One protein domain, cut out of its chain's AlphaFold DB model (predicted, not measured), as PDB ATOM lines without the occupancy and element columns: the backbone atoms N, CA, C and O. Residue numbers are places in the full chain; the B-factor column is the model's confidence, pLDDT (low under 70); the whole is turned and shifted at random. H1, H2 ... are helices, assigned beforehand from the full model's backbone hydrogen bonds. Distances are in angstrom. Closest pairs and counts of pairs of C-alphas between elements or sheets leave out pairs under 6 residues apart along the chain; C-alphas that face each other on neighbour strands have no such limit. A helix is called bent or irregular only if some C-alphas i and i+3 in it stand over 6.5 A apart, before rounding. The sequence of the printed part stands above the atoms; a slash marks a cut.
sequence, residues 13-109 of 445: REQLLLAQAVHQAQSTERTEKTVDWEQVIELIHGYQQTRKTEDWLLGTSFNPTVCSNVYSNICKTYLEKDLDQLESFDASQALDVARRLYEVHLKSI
ATOM      1  N   ARG A  13     127.028 221.705 265.967       81.38
ATOM      2  CA  ARG A  13     127.004 223.176 265.879       81.38
ATOM      3  C   ARG A  13     126.535 223.840 267.174       81.38
ATOM      4  O   ARG A  13     127.108 224.847 267.579       81.38
ATOM      5  N   GLU A  14     125.539 223.266 267.841       83.94
ATOM      6  CA  GLU A  14     125.047 223.731 269.144       83.94
ATOM      7  C   GLU A  14     126.048 223.423 270.261       83.94
ATOM      8  O   GLU A  14     126.277 224.268 271.122       83.94
ATOM      9  N   GLN A  15     126.710 222.261 270.208       83.94
ATOM     10  CA  GLN A  15     127.810 221.916 271.115       83.94
ATOM     11  C   GLN A  15     128.968 222.924 270.995       83.94
ATOM     12  O   GLN A  15     129.488 223.392 272.007       83.94
ATOM     13  N   LEU A  16     129.337 223.302 269.763       84.00
ATOM     14  CA  LEU A  16     130.366 224.311 269.501       84.00
ATOM     15  C   LEU A  16     129.934 225.714 269.958       84.00
ATOM     16  O   LEU A  16     130.731 226.416 270.575       84.00
ATOM     17  N   LEU A  17     128.681 226.111 269.706       87.81
ATOM     18  CA  LEU A  17     128.126 227.388 270.170       87.81
ATOM     19  C   LEU A  17     128.128 227.480 271.704       87.81
ATOM     20  O   LEU A  17     128.559 228.493 272.254       87.81
ATOM     21  N   LEU A  18     127.715 226.411 272.389       87.50
ATOM     22  CA  LEU A  18     127.747 226.304 273.847       87.50
ATOM     23  C   LEU A  18     129.186 226.380 274.382       87.50
ATOM     24  O   LEU A  18     129.453 227.158 275.293       87.50
ATOM     25  N   ALA A  19     130.133 225.650 273.783       85.81
ATOM     26  CA  ALA A  19     131.548 225.712 274.164       85.81
ATOM     27  C   ALA A  19     132.160 227.110 273.957       85.81
ATOM     28  O   ALA A  19     132.904 227.594 274.811       85.81
ATOM     29  N   GLN A  20     131.820 227.779 272.854       86.75
ATOM     30  CA  GLN A  20     132.252 229.146 272.572       86.75
ATOM     31  C   GLN A  20     131.663 230.143 273.581       86.75
ATOM     32  O   GLN A  20     132.394 230.997 274.078       86.75
ATOM     33  N   ALA A  21     130.378 230.022 273.925       87.38
ATOM     34  CA  ALA A  21     129.735 230.872 274.924       87.38
ATOM     35  C   ALA A  21     130.324 230.654 276.331       87.38
ATOM     36  O   ALA A  21     130.640 231.628 277.007       87.38
ATOM     37  N   VAL A  22     130.577 229.401 276.737       86.62
ATOM     38  CA  VAL A  22     131.267 229.057 278.000       86.62
ATOM     39  C   VAL A  22     132.678 229.651 278.070       86.62
ATOM     40  O   VAL A  22     133.099 230.090 279.140       86.62
ATOM     41  N   HIS A  23     133.402 229.713 276.949       82.12
ATOM     42  CA  HIS A  23     134.706 230.379 276.879       82.12
ATOM     43  C   HIS A  23     134.584 231.917 276.900       82.12
ATOM     44  O   HIS A  23     135.458 232.594 277.438       82.12
ATOM     45  N   GLN A  24     133.539 232.498 276.305       82.81
ATOM     46  CA  GLN A  24     133.351 233.956 276.234       82.81
ATOM     47  C   GLN A  24     132.765 234.568 277.517       82.81
ATOM     48  O   GLN A  24     133.069 235.719 277.820       82.81
ATOM     49  N   ALA A  25     131.982 233.811 278.292       79.81
ATOM     50  CA  ALA A  25     131.460 234.227 279.598       79.81
ATOM     51  C   ALA A  25     132.532 234.270 280.709       79.81
ATOM     52  O   ALA A  25     132.281 234.736 281.814       79.81
ATOM     53  N   GLN A  26     133.746 233.781 280.449       68.81
ATOM     54  CA  GLN A  26     134.833 233.832 281.425       68.81
ATOM     55  C   GLN A  26     135.564 235.171 281.335       68.81
ATOM     56  O   GLN A  26     136.353 235.406 280.419       68.81
ATOM     57  N   SER A  27     135.324 236.050 282.314       56.97
ATOM     58  CA  SER A  27     136.087 237.296 282.441       56.97
ATOM     59  C   SER A  27     137.589 236.998 282.558       56.97
ATOM     60  O   SER A  27     138.016 236.189 283.381       56.97
ATOM     61  N   THR A  28     138.412 237.675 281.755       56.12
ATOM     62  CA  THR A  28     139.871 237.464 281.675       56.12
ATOM     63  C   THR A  28     140.649 237.863 282.935       56.12
ATOM     64  O   THR A  28     141.867 237.702 282.968       56.12
ATOM     65  N   GLU A  29     139.974 238.389 283.959       50.69
ATOM     66  CA  GLU A  29     140.587 239.056 285.113       50.69
ATOM     67  C   GLU A  29     140.275 238.379 286.463       50.69
ATOM     68  O   GLU A  29     140.810 238.794 287.491       50.69
ATOM     69  N   ARG A  30     139.460 237.309 286.496       46.38
ATOM     70  CA  ARG A  30     139.123 236.605 287.748       46.38
ATOM     71  C   ARG A  30     139.434 235.116 287.739       46.38
ATOM     72  O   ARG A  30     138.940 234.352 286.921       46.38
ATOM     73  N   THR A  31     140.177 234.689 288.756       49.69
ATOM     74  CA  THR A  31     140.495 233.286 289.065       49.69
ATOM     75  C   THR A  31     139.376 232.582 289.851       49.69
ATOM     76  O   THR A  31     139.652 231.757 290.724       49.69
ATOM     77  N   GLU A  32     138.114 232.933 289.600       49.50
ATOM     78  CA  GLU A  32     136.953 232.326 290.262       49.50
ATOM     79  C   GLU A  32     136.515 231.091 289.453       49.50
ATOM     80  O   GLU A  32     136.272 231.171 288.253       49.50
ATOM     81  N   LYS A  33     136.488 229.911 290.091       61.59
ATOM     82  CA  LYS A  33     136.419 228.590 289.421       61.59
ATOM     83  C   LYS A  33     135.060 228.230 288.792       61.59
ATOM     84  O   LYS A  33     134.843 227.080 288.418       61.59
ATOM     85  N   THR A  34     134.122 229.165 288.732       66.38
ATOM     86  CA  THR A  34     132.714 228.914 288.405       66.38
ATOM     87  C   THR A  34     132.318 229.658 287.141       66.38
ATOM     88  O   THR A  34     132.421 230.880 287.087       66.38
ATOM     89  N   VAL A  35     131.837 228.920 286.138       77.62
ATOM     90  CA  VAL A  35     131.253 229.497 284.919       77.62
ATOM     91  C   VAL A  35     129.955 230.223 285.278       77.62
ATOM     92  O   VAL A  35     129.079 229.633 285.912       77.62
ATOM     93  N   ASP A  36     129.824 231.475 284.841       83.44
ATOM     94  CA  ASP A  36     128.557 232.204 284.873       83.44
ATOM     95  C   ASP A  36     127.630 231.659 283.773       83.44
ATOM     96  O   ASP A  36     127.736 232.005 282.594       83.44
ATOM     97  N   TRP A  37     126.733 230.751 284.157       84.81
ATOM     98  CA  TRP A  37     125.781 230.131 283.235       84.81
ATOM     99  C   TRP A  37     124.665 231.075 282.775       84.81
ATOM    100  O   TRP A  37     124.002 230.774 281.784       84.81
ATOM    101  N   GLU A  38     124.460 232.206 283.448       84.75
ATOM    102  CA  GLU A  38     123.457 233.207 283.079       84.75
ATOM    103  C   GLU A  38     124.016 234.078 281.942       84.75
ATOM    104  O   GLU A  38     123.369 234.219 280.899       84.75
ATOM    105  N   GLN A  39     125.282 234.500 282.047       84.81
ATOM    106  CA  GLN A  39     126.019 235.147 280.957       84.81
ATOM    107  C   GLN A  39     126.202 234.223 279.735       84.81
ATOM    108  O   GLN A  39     126.093 234.679 278.593       84.81
ATOM    109  N   VAL A  40     126.427 232.914 279.931       86.00
ATOM    110  CA  VAL A  40     126.471 231.934 278.821       86.00
ATOM    111  C   VAL A  40     125.166 231.931 278.020       86.00
ATOM    112  O   VAL A  40     125.204 231.883 276.790       86.00
ATOM    113  N   ILE A  41     124.011 232.011 278.686       87.44
ATOM    114  CA  ILE A  41     122.706 232.042 278.008       87.44
ATOM    115  C   ILE A  41     122.484 233.374 277.311       87.44
ATOM    116  O   ILE A  41     122.013 233.365 276.178       87.44
ATOM    117  N   GLU A  42     122.842 234.502 277.928       86.94
ATOM    118  CA  GLU A  42     122.730 235.811 277.274       86.94
ATOM    119  C   GLU A  42     123.535 235.845 275.964       86.94
ATOM    120  O   GLU A  42     123.017 236.275 274.929       86.94
ATOM    121  N   LEU A  43     124.752 235.288 275.964       87.50
ATOM    122  CA  LEU A  43     125.566 235.126 274.757       87.50
ATOM    123  C   LEU A  43     124.884 234.229 273.712       87.50
ATOM    124  O   LEU A  43     124.762 234.631 272.552       87.50
ATOM    125  N   ILE A  44     124.402 233.039 274.095       87.69
ATOM    126  CA  ILE A  44     123.715 232.114 273.172       87.69
ATOM    127  C   ILE A  44     122.446 232.757 272.595       87.69
ATOM    128  O   ILE A  44     122.244 232.728 271.380       87.69
ATOM    129  N   HIS A  45     121.632 233.409 273.428       84.50
ATOM    130  CA  HIS A  45     120.437 234.138 273.005       84.50
ATOM    131  C   HIS A  45     120.791 235.324 272.098       84.50
ATOM    132  O   HIS A  45     120.068 235.583 271.137       84.50
ATOM    133  N   GLY A  46     121.908 236.018 272.332       84.19
ATOM    134  CA  GLY A  46     122.439 237.045 271.433       84.19
ATOM    135  C   GLY A  46     122.803 236.484 270.053       84.19
ATOM    136  O   GLY A  46     122.400 237.040 269.026       84.19
ATOM    137  N   TYR A  47     123.486 235.335 270.006       84.31
ATOM    138  CA  TYR A  47     123.782 234.624 268.757       84.31
ATOM    139  C   TYR A  47     122.503 234.157 268.035       84.31
ATOM    140  O   TYR A  47     122.357 234.437 266.842       84.31
ATOM    141  N   GLN A  48     121.544 233.543 268.741       82.31
ATOM    142  CA  GLN A  48     120.228 233.162 268.200       82.31
ATOM    143  C   GLN A  48     119.468 234.380 267.645       82.31
ATOM    144  O   GLN A  48     118.957 234.346 266.526       82.31
ATOM    145  N   GLN A  49     119.432 235.493 268.385       78.62
ATOM    146  CA  GLN A  49     118.734 236.710 267.966       78.62
ATOM    147  C   GLN A  49     119.374 237.405 266.759       78.62
ATOM    148  O   GLN A  49     118.664 238.082 266.009       78.62
ATOM    149  N   THR A  50     120.684 237.228 266.570       80.00
ATOM    150  CA  THR A  50     121.443 237.736 265.418       80.00
ATOM    151  C   THR A  50     121.261 236.844 264.184       80.00
ATOM    152  O   THR A  50     121.274 237.340 263.061       80.00
ATOM    153  N   ARG A  51     121.038 235.536 264.377       78.00
ATOM    154  CA  ARG A  51     120.935 234.507 263.324       78.00
ATOM    155  C   ARG A  51     119.537 233.874 263.232       78.00
ATOM    156  O   ARG A  51     119.396 232.679 263.001       78.00
ATOM    157  N   LYS A  52     118.484 234.695 263.339       67.38
ATOM    158  CA  LYS A  52     117.055 234.296 263.242       67.38
ATOM    159  C   LYS A  52     116.650 233.583 261.936       67.38
ATOM    160  O   LYS A  52     115.515 233.138 261.825       67.38
ATOM    161  N   THR A  53     117.540 233.518 260.948       66.25
ATOM    162  CA  THR A  53     117.369 232.831 259.658       66.25
ATOM    163  C   THR A  53     117.970 231.422 259.627       66.25
ATOM    164  O   THR A  53     117.930 230.775 258.586       66.25
ATOM    165  N   GLU A  54     118.594 230.960 260.713       71.88
ATOM    166  CA  GLU A  54     119.215 229.639 260.794       71.88
ATOM    167  C   GLU A  54     118.342 228.692 261.630       71.88
ATOM    168  O   GLU A  54     118.403 228.702 262.857       71.88
ATOM    169  N   ASP A  55     117.544 227.847 260.967       65.31
ATOM    170  CA  ASP A  55     116.534 226.979 261.605       65.31
ATOM    171  C   ASP A  55     117.086 226.085 262.734       65.31
ATOM    172  O   ASP A  55     116.383 225.783 263.698       65.31
ATOM    173  N   TRP A  56     118.369 225.705 262.663       68.81
ATOM    174  CA  TRP A  56     119.046 224.897 263.689       68.81
ATOM    175  C   TRP A  56     119.208 225.611 265.044       68.81
ATOM    176  O   TRP A  56     119.512 224.959 266.036       68.81
ATOM    177  N   LEU A  57     118.985 226.928 265.108       65.19
ATOM    178  CA  LEU A  57     119.030 227.723 266.340       65.19
ATOM    179  C   LEU A  57     117.668 227.868 267.039       65.19
ATOM    180  O   LEU A  57     117.625 228.364 268.163       65.19
ATOM    181  N   LEU A  58     116.567 227.472 266.389       60.44
ATOM    182  CA  LEU A  58     115.193 227.807 266.798       60.44
ATOM    183  C   LEU A  58     114.463 226.707 267.594       60.44
ATOM    184  O   LEU A  58     113.367 226.956 268.091       60.44
ATOM    185  N   GLY A  59     115.049 225.512 267.730       60.81
ATOM    186  CA  GLY A  59     114.432 224.375 268.436       60.81
ATOM    187  C   GLY A  59     114.848 224.186 269.902       60.81
ATOM    188  O   GLY A  59     114.145 223.500 270.642       60.81
ATOM    189  N   THR A  60     115.969 224.774 270.329       67.31
ATOM    190  CA  THR A  60     116.681 224.356 271.550       67.31
ATOM    191  C   THR A  60     116.632 225.419 272.649       67.31
ATOM    192  O   THR A  60     117.102 226.544 272.472       67.31
ATOM    193  N   SER A  61     116.079 225.054 273.811       67.25
ATOM    194  CA  SER A  61     115.937 225.920 274.989       67.25
ATOM    195  C   SER A  61     117.138 225.809 275.942       67.25
ATOM    196  O   SER A  61     117.224 224.929 276.803       67.25
ATOM    197  N   PHE A  62     118.071 226.750 275.812       73.31
ATOM    198  CA  PHE A  62     119.277 226.836 276.637       73.31
ATOM    199  C   PHE A  62     118.964 227.398 278.040       73.31
ATOM    200  O   PHE A  62     119.007 228.599 278.272       73.31
ATOM    201  N   ASN A  63     118.632 226.513 278.986       79.62
ATOM    202  CA  ASN A  63     118.434 226.834 280.412       79.62
ATOM    203  C   ASN A  63     119.732 226.610 281.220       79.62
ATOM    204  O   ASN A  63     120.473 225.698 280.860       79.62
ATOM    205  N   PRO A  64     120.004 227.301 282.350       79.44
ATOM    206  CA  PRO A  64     121.334 227.277 282.993       79.44
ATOM    207  C   PRO A  64     121.768 225.878 283.432       79.44
ATOM    208  O   PRO A  64     122.852 225.407 283.093       79.44
ATOM    209  N   THR A  65     120.869 225.169 284.114       77.44
ATOM    210  CA  THR A  65     121.080 223.793 284.575       77.44
ATOM    211  C   THR A  65     121.222 222.813 283.408       77.44
ATOM    212  O   THR A  65     122.022 221.884 283.481       77.44
ATOM    213  N   VAL A  66     120.483 223.031 282.314       79.25
ATOM    214  CA  VAL A  66     120.554 222.190 281.108       79.25
ATOM    215  C   VAL A  66     121.883 222.420 280.394       79.25
ATOM    216  O   VAL A  66     122.584 221.453 280.123       79.25
ATOM    217  N   CYS A  67     122.283 223.676 280.180       81.69
ATOM    218  CA  CYS A  67     123.591 224.051 279.647       81.69
ATOM    219  C   CYS A  67     124.721 223.417 280.463       81.69
ATOM    220  O   CYS A  67     125.571 222.753 279.884       81.69
ATOM    221  N   SER A  68     124.696 223.544 281.792       82.88
ATOM    222  CA  SER A  68     125.717 222.976 282.681       82.88
ATOM    223  C   SER A  68     125.801 221.444 282.599       82.88
ATOM    224  O   SER A  68     126.893 220.890 282.435       82.88
ATOM    225  N   ASN A  69     124.661 220.745 282.634       80.06
ATOM    226  CA  ASN A  69     124.611 219.280 282.554       80.06
ATOM    227  C   ASN A  69     125.045 218.764 281.174       80.06
ATOM    228  O   ASN A  69     125.932 217.917 281.074       80.06
ATOM    229  N   VAL A  70     124.459 219.312 280.107       82.06
ATOM    230  CA  VAL A  70     124.761 218.943 278.718       82.06
ATOM    231  C   VAL A  70     126.216 219.254 278.392       82.06
ATOM    232  O   VAL A  70     126.901 218.413 277.814       82.06
ATOM    233  N   TYR A  71     126.731 220.406 278.833       83.12
ATOM    234  CA  TYR A  71     128.146 220.721 278.701       83.12
ATOM    235  C   TYR A  71     129.002 219.696 279.433       83.12
ATOM    236  O   TYR A  71     129.878 219.104 278.814       83.12
ATOM    237  N   SER A  72     128.696 219.388 280.697       81.31
ATOM    238  CA  SER A  72     129.402 218.364 281.480       81.31
ATOM    239  C   SER A  72     129.392 216.975 280.825       81.31
ATOM    240  O   SER A  72     130.327 216.201 281.026       81.31
ATOM    241  N   ASN A  73     128.387 216.650 280.009       79.50
ATOM    242  CA  ASN A  73     128.298 215.365 279.312       79.50
ATOM    243  C   ASN A  73     128.972 215.377 277.927       79.50
ATOM    244  O   ASN A  73     129.600 214.384 277.563       79.50
ATOM    245  N   ILE A  74     128.979 216.504 277.202       78.75
ATOM    246  CA  ILE A  74     129.889 216.730 276.057       78.75
ATOM    247  C   ILE A  74     131.343 216.610 276.543       78.75
ATOM    248  O   ILE A  74     132.149 215.879 275.976       78.75
ATOM    249  N   CYS A  75     131.651 217.264 277.661       74.44
ATOM    250  CA  CYS A  75     132.942 217.227 278.332       74.44
ATOM    251  C   CYS A  75     133.412 215.804 278.643       74.44
ATOM    252  O   CYS A  75     134.532 215.455 278.278       74.44
ATOM    253  N   LYS A  76     132.560 214.966 279.248       75.44
ATOM    254  CA  LYS A  76     132.858 213.538 279.447       75.44
ATOM    255  C   LYS A  76     133.032 212.825 278.107       75.44
ATOM    256  O   LYS A  76     134.130 212.394 277.801       75.44
ATOM    257  N   THR A  77     132.004 212.791 277.259       73.06
ATOM    258  CA  THR A  77     131.973 211.957 276.037       73.06
ATOM    259  C   THR A  77     133.029 212.280 274.972       73.06
ATOM    260  O   THR A  77     133.218 211.474 274.052       73.06
ATOM    261  N   TYR A  78     133.700 213.432 275.055       67.06
ATOM    262  CA  TYR A  78     134.867 213.766 274.236       67.06
ATOM    263  C   TYR A  78     136.202 213.564 274.975       67.06
ATOM    264  O   TYR A  78     137.137 213.078 274.351       67.06
ATOM    265  N   LEU A  79     136.316 213.861 276.279       64.81
ATOM    266  CA  LEU A  79     137.572 213.628 277.016       64.81
ATOM    267  C   LEU A  79     137.791 212.162 277.406       64.81
ATOM    268  O   LEU A  79     138.926 211.711 277.398       64.81
ATOM    269  N   GLU A  80     136.729 211.410 277.677       63.66
ATOM    270  CA  GLU A  80     136.729 209.965 277.971       63.66
ATOM    271  C   GLU A  80     137.195 209.121 276.768       63.66
ATOM    272  O   GLU A  80     137.577 207.968 276.927       63.66
ATOM    273  N   LYS A  81     137.206 209.701 275.557       57.53
ATOM    274  CA  LYS A  81     137.776 209.083 274.345       57.53
ATOM    275  C   LYS A  81     139.265 209.375 274.145       57.53
ATOM    276  O   LYS A  81     139.926 208.610 273.451       57.53
ATOM    277  N   ASP A  82     139.770 210.458 274.734       51.25
ATOM    278  CA  ASP A  82     141.172 210.886 274.627       51.25
ATOM    279  C   ASP A  82     141.991 210.538 275.891       51.25
ATOM    280  O   ASP A  82     143.217 210.445 275.822       51.25
ATOM    281  N   LEU A  83     141.334 210.346 277.043       51.59
ATOM    282  CA  LEU A  83     141.915 209.996 278.343       51.59
ATOM    283  C   LEU A  83     141.100 208.881 279.033       51.59
ATOM    284  O   LEU A  83     140.040 209.152 279.598       51.59
ATOM    285  N   ASP A  84     141.691 207.690 279.179       51.03
ATOM    286  CA  ASP A  84     141.247 206.620 280.103       51.03
ATOM    287  C   ASP A  84     141.429 206.989 281.604       51.03
ATOM    288  O   ASP A  84     141.652 206.132 282.460       51.03
ATOM    289  N   GLN A  85     141.434 208.283 281.948       51.25
ATOM    290  CA  GLN A  85     141.768 208.796 283.279       51.25
ATOM    291  C   GLN A  85     140.958 210.045 283.648       51.25
ATOM    292  O   GLN A  85     141.476 211.163 283.587       51.25
ATOM    293  N   LEU A  86     139.724 209.844 284.127       50.19
ATOM    294  CA  LEU A  86     139.189 210.660 285.223       50.19
ATOM    295  C   LEU A  86     138.038 209.961 285.977       50.19
ATOM    296  O   LEU A  86     136.862 210.137 285.662       50.19
ATOM    297  N   GLU A  87     138.366 209.216 287.035       51.38
ATOM    298  CA  GLU A  87     137.377 208.948 288.085       51.38
ATOM    299  C   GLU A  87     136.982 210.281 288.746       51.38
ATOM    300  O   GLU A  87     137.841 211.077 289.124       51.38
ATOM    301  N   SER A  88     135.676 210.517 288.906       53.16
ATOM    302  CA  SER A  88     135.064 211.753 289.432       53.16
ATOM    303  C   SER A  88     135.361 213.049 288.646       53.16
ATOM    304  O   SER A  88     136.320 213.774 288.892       53.16
ATOM    305  N   PHE A  89     134.440 213.398 287.742       56.38
ATOM    306  CA  PHE A  89     134.335 214.737 287.155       56.38
ATOM    307  C   PHE A  89     133.700 215.708 288.164       56.38
ATOM    308  O   PHE A  89     132.536 215.533 288.530       56.38
ATOM    309  N   ASP A  90     134.436 216.738 288.584       53.25
ATOM    310  CA  ASP A  90     133.926 217.842 289.409       53.25
ATOM    311  C   ASP A  90     133.664 219.098 288.559       53.25
ATOM    312  O   ASP A  90     134.452 219.452 287.678       53.25
ATOM    313  N   ALA A  91     132.582 219.817 288.863       53.66
ATOM    314  CA  ALA A  91     132.183 221.035 288.164       53.66
ATOM    315  C   ALA A  91     133.250 222.145 288.240       53.66
ATOM    316  O   ALA A  91     133.353 222.947 287.311       53.66
ATOM    317  N   SER A  92     134.098 222.163 289.280       58.56
ATOM    318  CA  SER A  92     135.212 223.123 289.379       58.56
ATOM    319  C   SER A  92     136.320 222.921 288.331       58.56
ATOM    320  O   SER A  92     137.190 223.782 288.190       58.56
ATOM    321  N   GLN A  93     136.287 221.814 287.577       68.19
ATOM    322  CA  GLN A  93     137.235 221.495 286.502       68.19
ATOM    323  C   GLN A  93     136.687 221.786 285.094       68.19
ATOM    324  O   GLN A  93     137.438 221.696 284.121       68.19
ATOM    325  N   ALA A  94     135.409 222.177 284.967       69.31
ATOM    326  CA  ALA A  94     134.729 222.389 283.683       69.31
ATOM    327  C   ALA A  94     135.451 223.382 282.743       69.31
ATOM    328  O   ALA A  94     135.295 223.305 281.528       69.31
ATOM    329  N   LEU A  95     136.281 224.275 283.290       67.44
ATOM    330  CA  LEU A  95     137.082 225.263 282.563       67.44
ATOM    331  C   LEU A  95     138.319 224.664 281.865       67.44
ATOM    332  O   LEU A  95     138.554 224.923 280.684       67.44
ATOM    333  N   ASP A  96     139.119 223.850 282.559       74.50
ATOM    334  CA  ASP A  96     140.290 223.198 281.945       74.50
ATOM    335  C   ASP A  96     139.852 222.133 280.935       74.50
ATOM    336  O   ASP A  96     140.450 221.966 279.871       74.50
ATOM    337  N   VAL A  97     138.742 221.479 281.253       74.00
ATOM    338  CA  VAL A  97     137.963 220.613 280.377       74.00
ATOM    339  C   VAL A  97     137.506 221.362 279.112       74.00
ATOM    340  O   VAL A  97     137.793 220.899 278.008       74.00
ATOM    341  N   ALA A  98     136.881 222.542 279.243       74.50
ATOM    342  CA  ALA A  98     136.465 223.382 278.113       74.50
ATOM    343  C   ALA A  98     137.633 223.717 277.176       74.50
ATOM    344  O   ALA A  98     137.521 223.601 275.952       74.50
ATOM    345  N   ARG A  99     138.782 224.083 277.761       78.75
ATOM    346  CA  ARG A  99     140.009 224.379 277.015       78.75
ATOM    347  C   ARG A  99     140.499 223.158 276.232       78.75
ATOM    348  O   ARG A  99     140.826 223.301 275.057       78.75
ATOM    349  N   ARG A 100     140.496 221.965 276.843       80.62
ATOM    350  CA  ARG A 100     140.870 220.707 276.172       80.62
ATOM    351  C   ARG A 100     139.932 220.369 275.013       80.62
ATOM    352  O   ARG A 100     140.432 220.078 273.932       80.62
ATOM    353  N   LEU A 101     138.610 220.465 275.197       82.50
ATOM    354  CA  LEU A 101     137.636 220.238 274.114       82.50
ATOM    355  C   LEU A 101     137.922 221.132 272.901       82.50
ATOM    356  O   LEU A 101     137.978 220.657 271.767       82.50
ATOM    357  N   TYR A 102     138.122 222.428 273.148       86.75
ATOM    358  CA  TYR A 102     138.398 223.398 272.094       86.75
ATOM    359  C   TYR A 102     139.744 223.129 271.403       86.75
ATOM    360  O   TYR A 102     139.824 223.159 270.176       86.75
ATOM    361  N   GLU A 103     140.788 222.781 272.161       88.00
ATOM    362  CA  GLU A 103     142.105 222.434 271.615       88.00
ATOM    363  C   GLU A 103     142.070 221.154 270.754       88.00
ATOM    364  O   GLU A 103     142.672 221.118 269.679       88.00
ATOM    365  N   VAL A 104     141.333 220.122 271.180       90.06
ATOM    366  CA  VAL A 104     141.101 218.889 270.403       90.06
ATOM    367  C   VAL A 104     140.319 219.192 269.122       90.06
ATOM    368  O   VAL A 104     140.703 218.739 268.041       90.06
ATOM    369  N   HIS A 105     139.273 220.019 269.203       86.31
ATOM    370  CA  HIS A 105     138.485 220.410 268.033       86.31
ATOM    371  C   HIS A 105     139.316 221.212 267.014       86.31
ATOM    372  O   HIS A 105     139.272 220.914 265.820       86.31
ATOM    373  N   LEU A 106     140.148 222.156 267.471       92.88
ATOM    374  CA  LEU A 106     141.080 222.892 266.608       92.88
ATOM    375  C   LEU A 106     142.109 221.974 265.931       92.88
ATOM    376  O   LEU A 106     142.376 222.141 264.741       92.88
ATOM    377  N   LYS A 107     142.665 220.987 266.649       93.88
ATOM    378  CA  LYS A 107     143.583 219.986 266.068       93.88
ATOM    379  C   LYS A 107     142.895 219.138 264.997       93.88
ATOM    380  O   LYS A 107     143.469 218.936 263.931       93.88
ATOM    381  N   SER A 108     141.659 218.705 265.253       92.62
ATOM    382  CA  SER A 108     140.839 217.948 264.299       92.62
ATOM    383  C   SER A 108     140.575 218.742 263.010       92.62
ATOM    384  O   SER A 108     140.824 218.241 261.912       92.62
ATOM    385  N   ILE A 109     140.193 220.020 263.126       94.50
ATOM    386  CA  ILE A 109     140.023 220.924 261.973       94.50
ATOM    387  C   ILE A 109     141.346 221.102 261.209       94.50
ATOM    388  O   ILE A 109     141.369 220.984 259.985       94.50
TER     389      ILE A 109
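AT A GLANCE: This is residues 13 to 109 of the 445 residues of an uncharacterized protein of Puccinia graminis f. sp. tritici (UniProt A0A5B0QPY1). The longest helix, H4, and helix H2 pack on opposite sides of H1, and H3 crosses H1 nearly at right angles, reaching from the first residues of H2 to H4. The four helices cross one another rather than lying side by side, and long loops join them; residues 50 to 55 stick out beyond H2. The printed part has 97 residues with four named helices, H1 to H4 in chain order, and no named strand, and its class is all helix. It is compact, with a radius of gyration of the C-alphas of 13.7 A and spans of 41 by 30 by 23 A.

IN THESE COORDINATES: H4, residues 91 to 109, is 27.3 A long and ends at C-alpha 109 (140.023, 220.924, 261.973). It is irregular, with C-alphas 92 and 95 at 7.4 A, and has a kink of 25 degrees near residue 98. H3 is residues 64 to 79, 22.0 A; H1, residues 13 to 24, 16.2 A, begins at C-alpha 13 (127.004, 223.176, 265.879); H2 is residues 37 to 50, 19.9 A.

HOW THE PARTS SIT: H4 touches H3, closest at the C-alphas of Val 97 and Cys 75, 6.4 A, the same way at a steep tilt of 55 degrees. With residues 98 to 102 alone it touches H1, closest at the C-alphas of Ala 98 and Ala 19, 6.7 A. H1 and H3 are the hubs, touching three helices each. They touch about perpendicular, at 75 degrees, closest at the C-alphas of Leu 18 and Tyr 71, 7.4 A. H1 touches H2 at a steep tilt of 55 degrees, opposite ways, closest at the C-alphas of Ala 21 and Val 40, 5.2 A. H2 and H3 touch, closest at the C-alphas of Trp 37 and Pro 64, 5.3 A; H2 and H4 are apart. Each O i to N i+4 pair is within hydrogen-bond range in H1, H2 and H3, and 13 of 15 in H4.

THE WHOLE: The C-alphas farthest apart, of Thr 53 and Glu 87, are 42.2 A apart. The printed part has no cut, and its three links are long. The mean pLDDT of the printed part is 74.0; residues 26 to 34, 52 to 53, 55 to 61 and 78 to 95 are under 70.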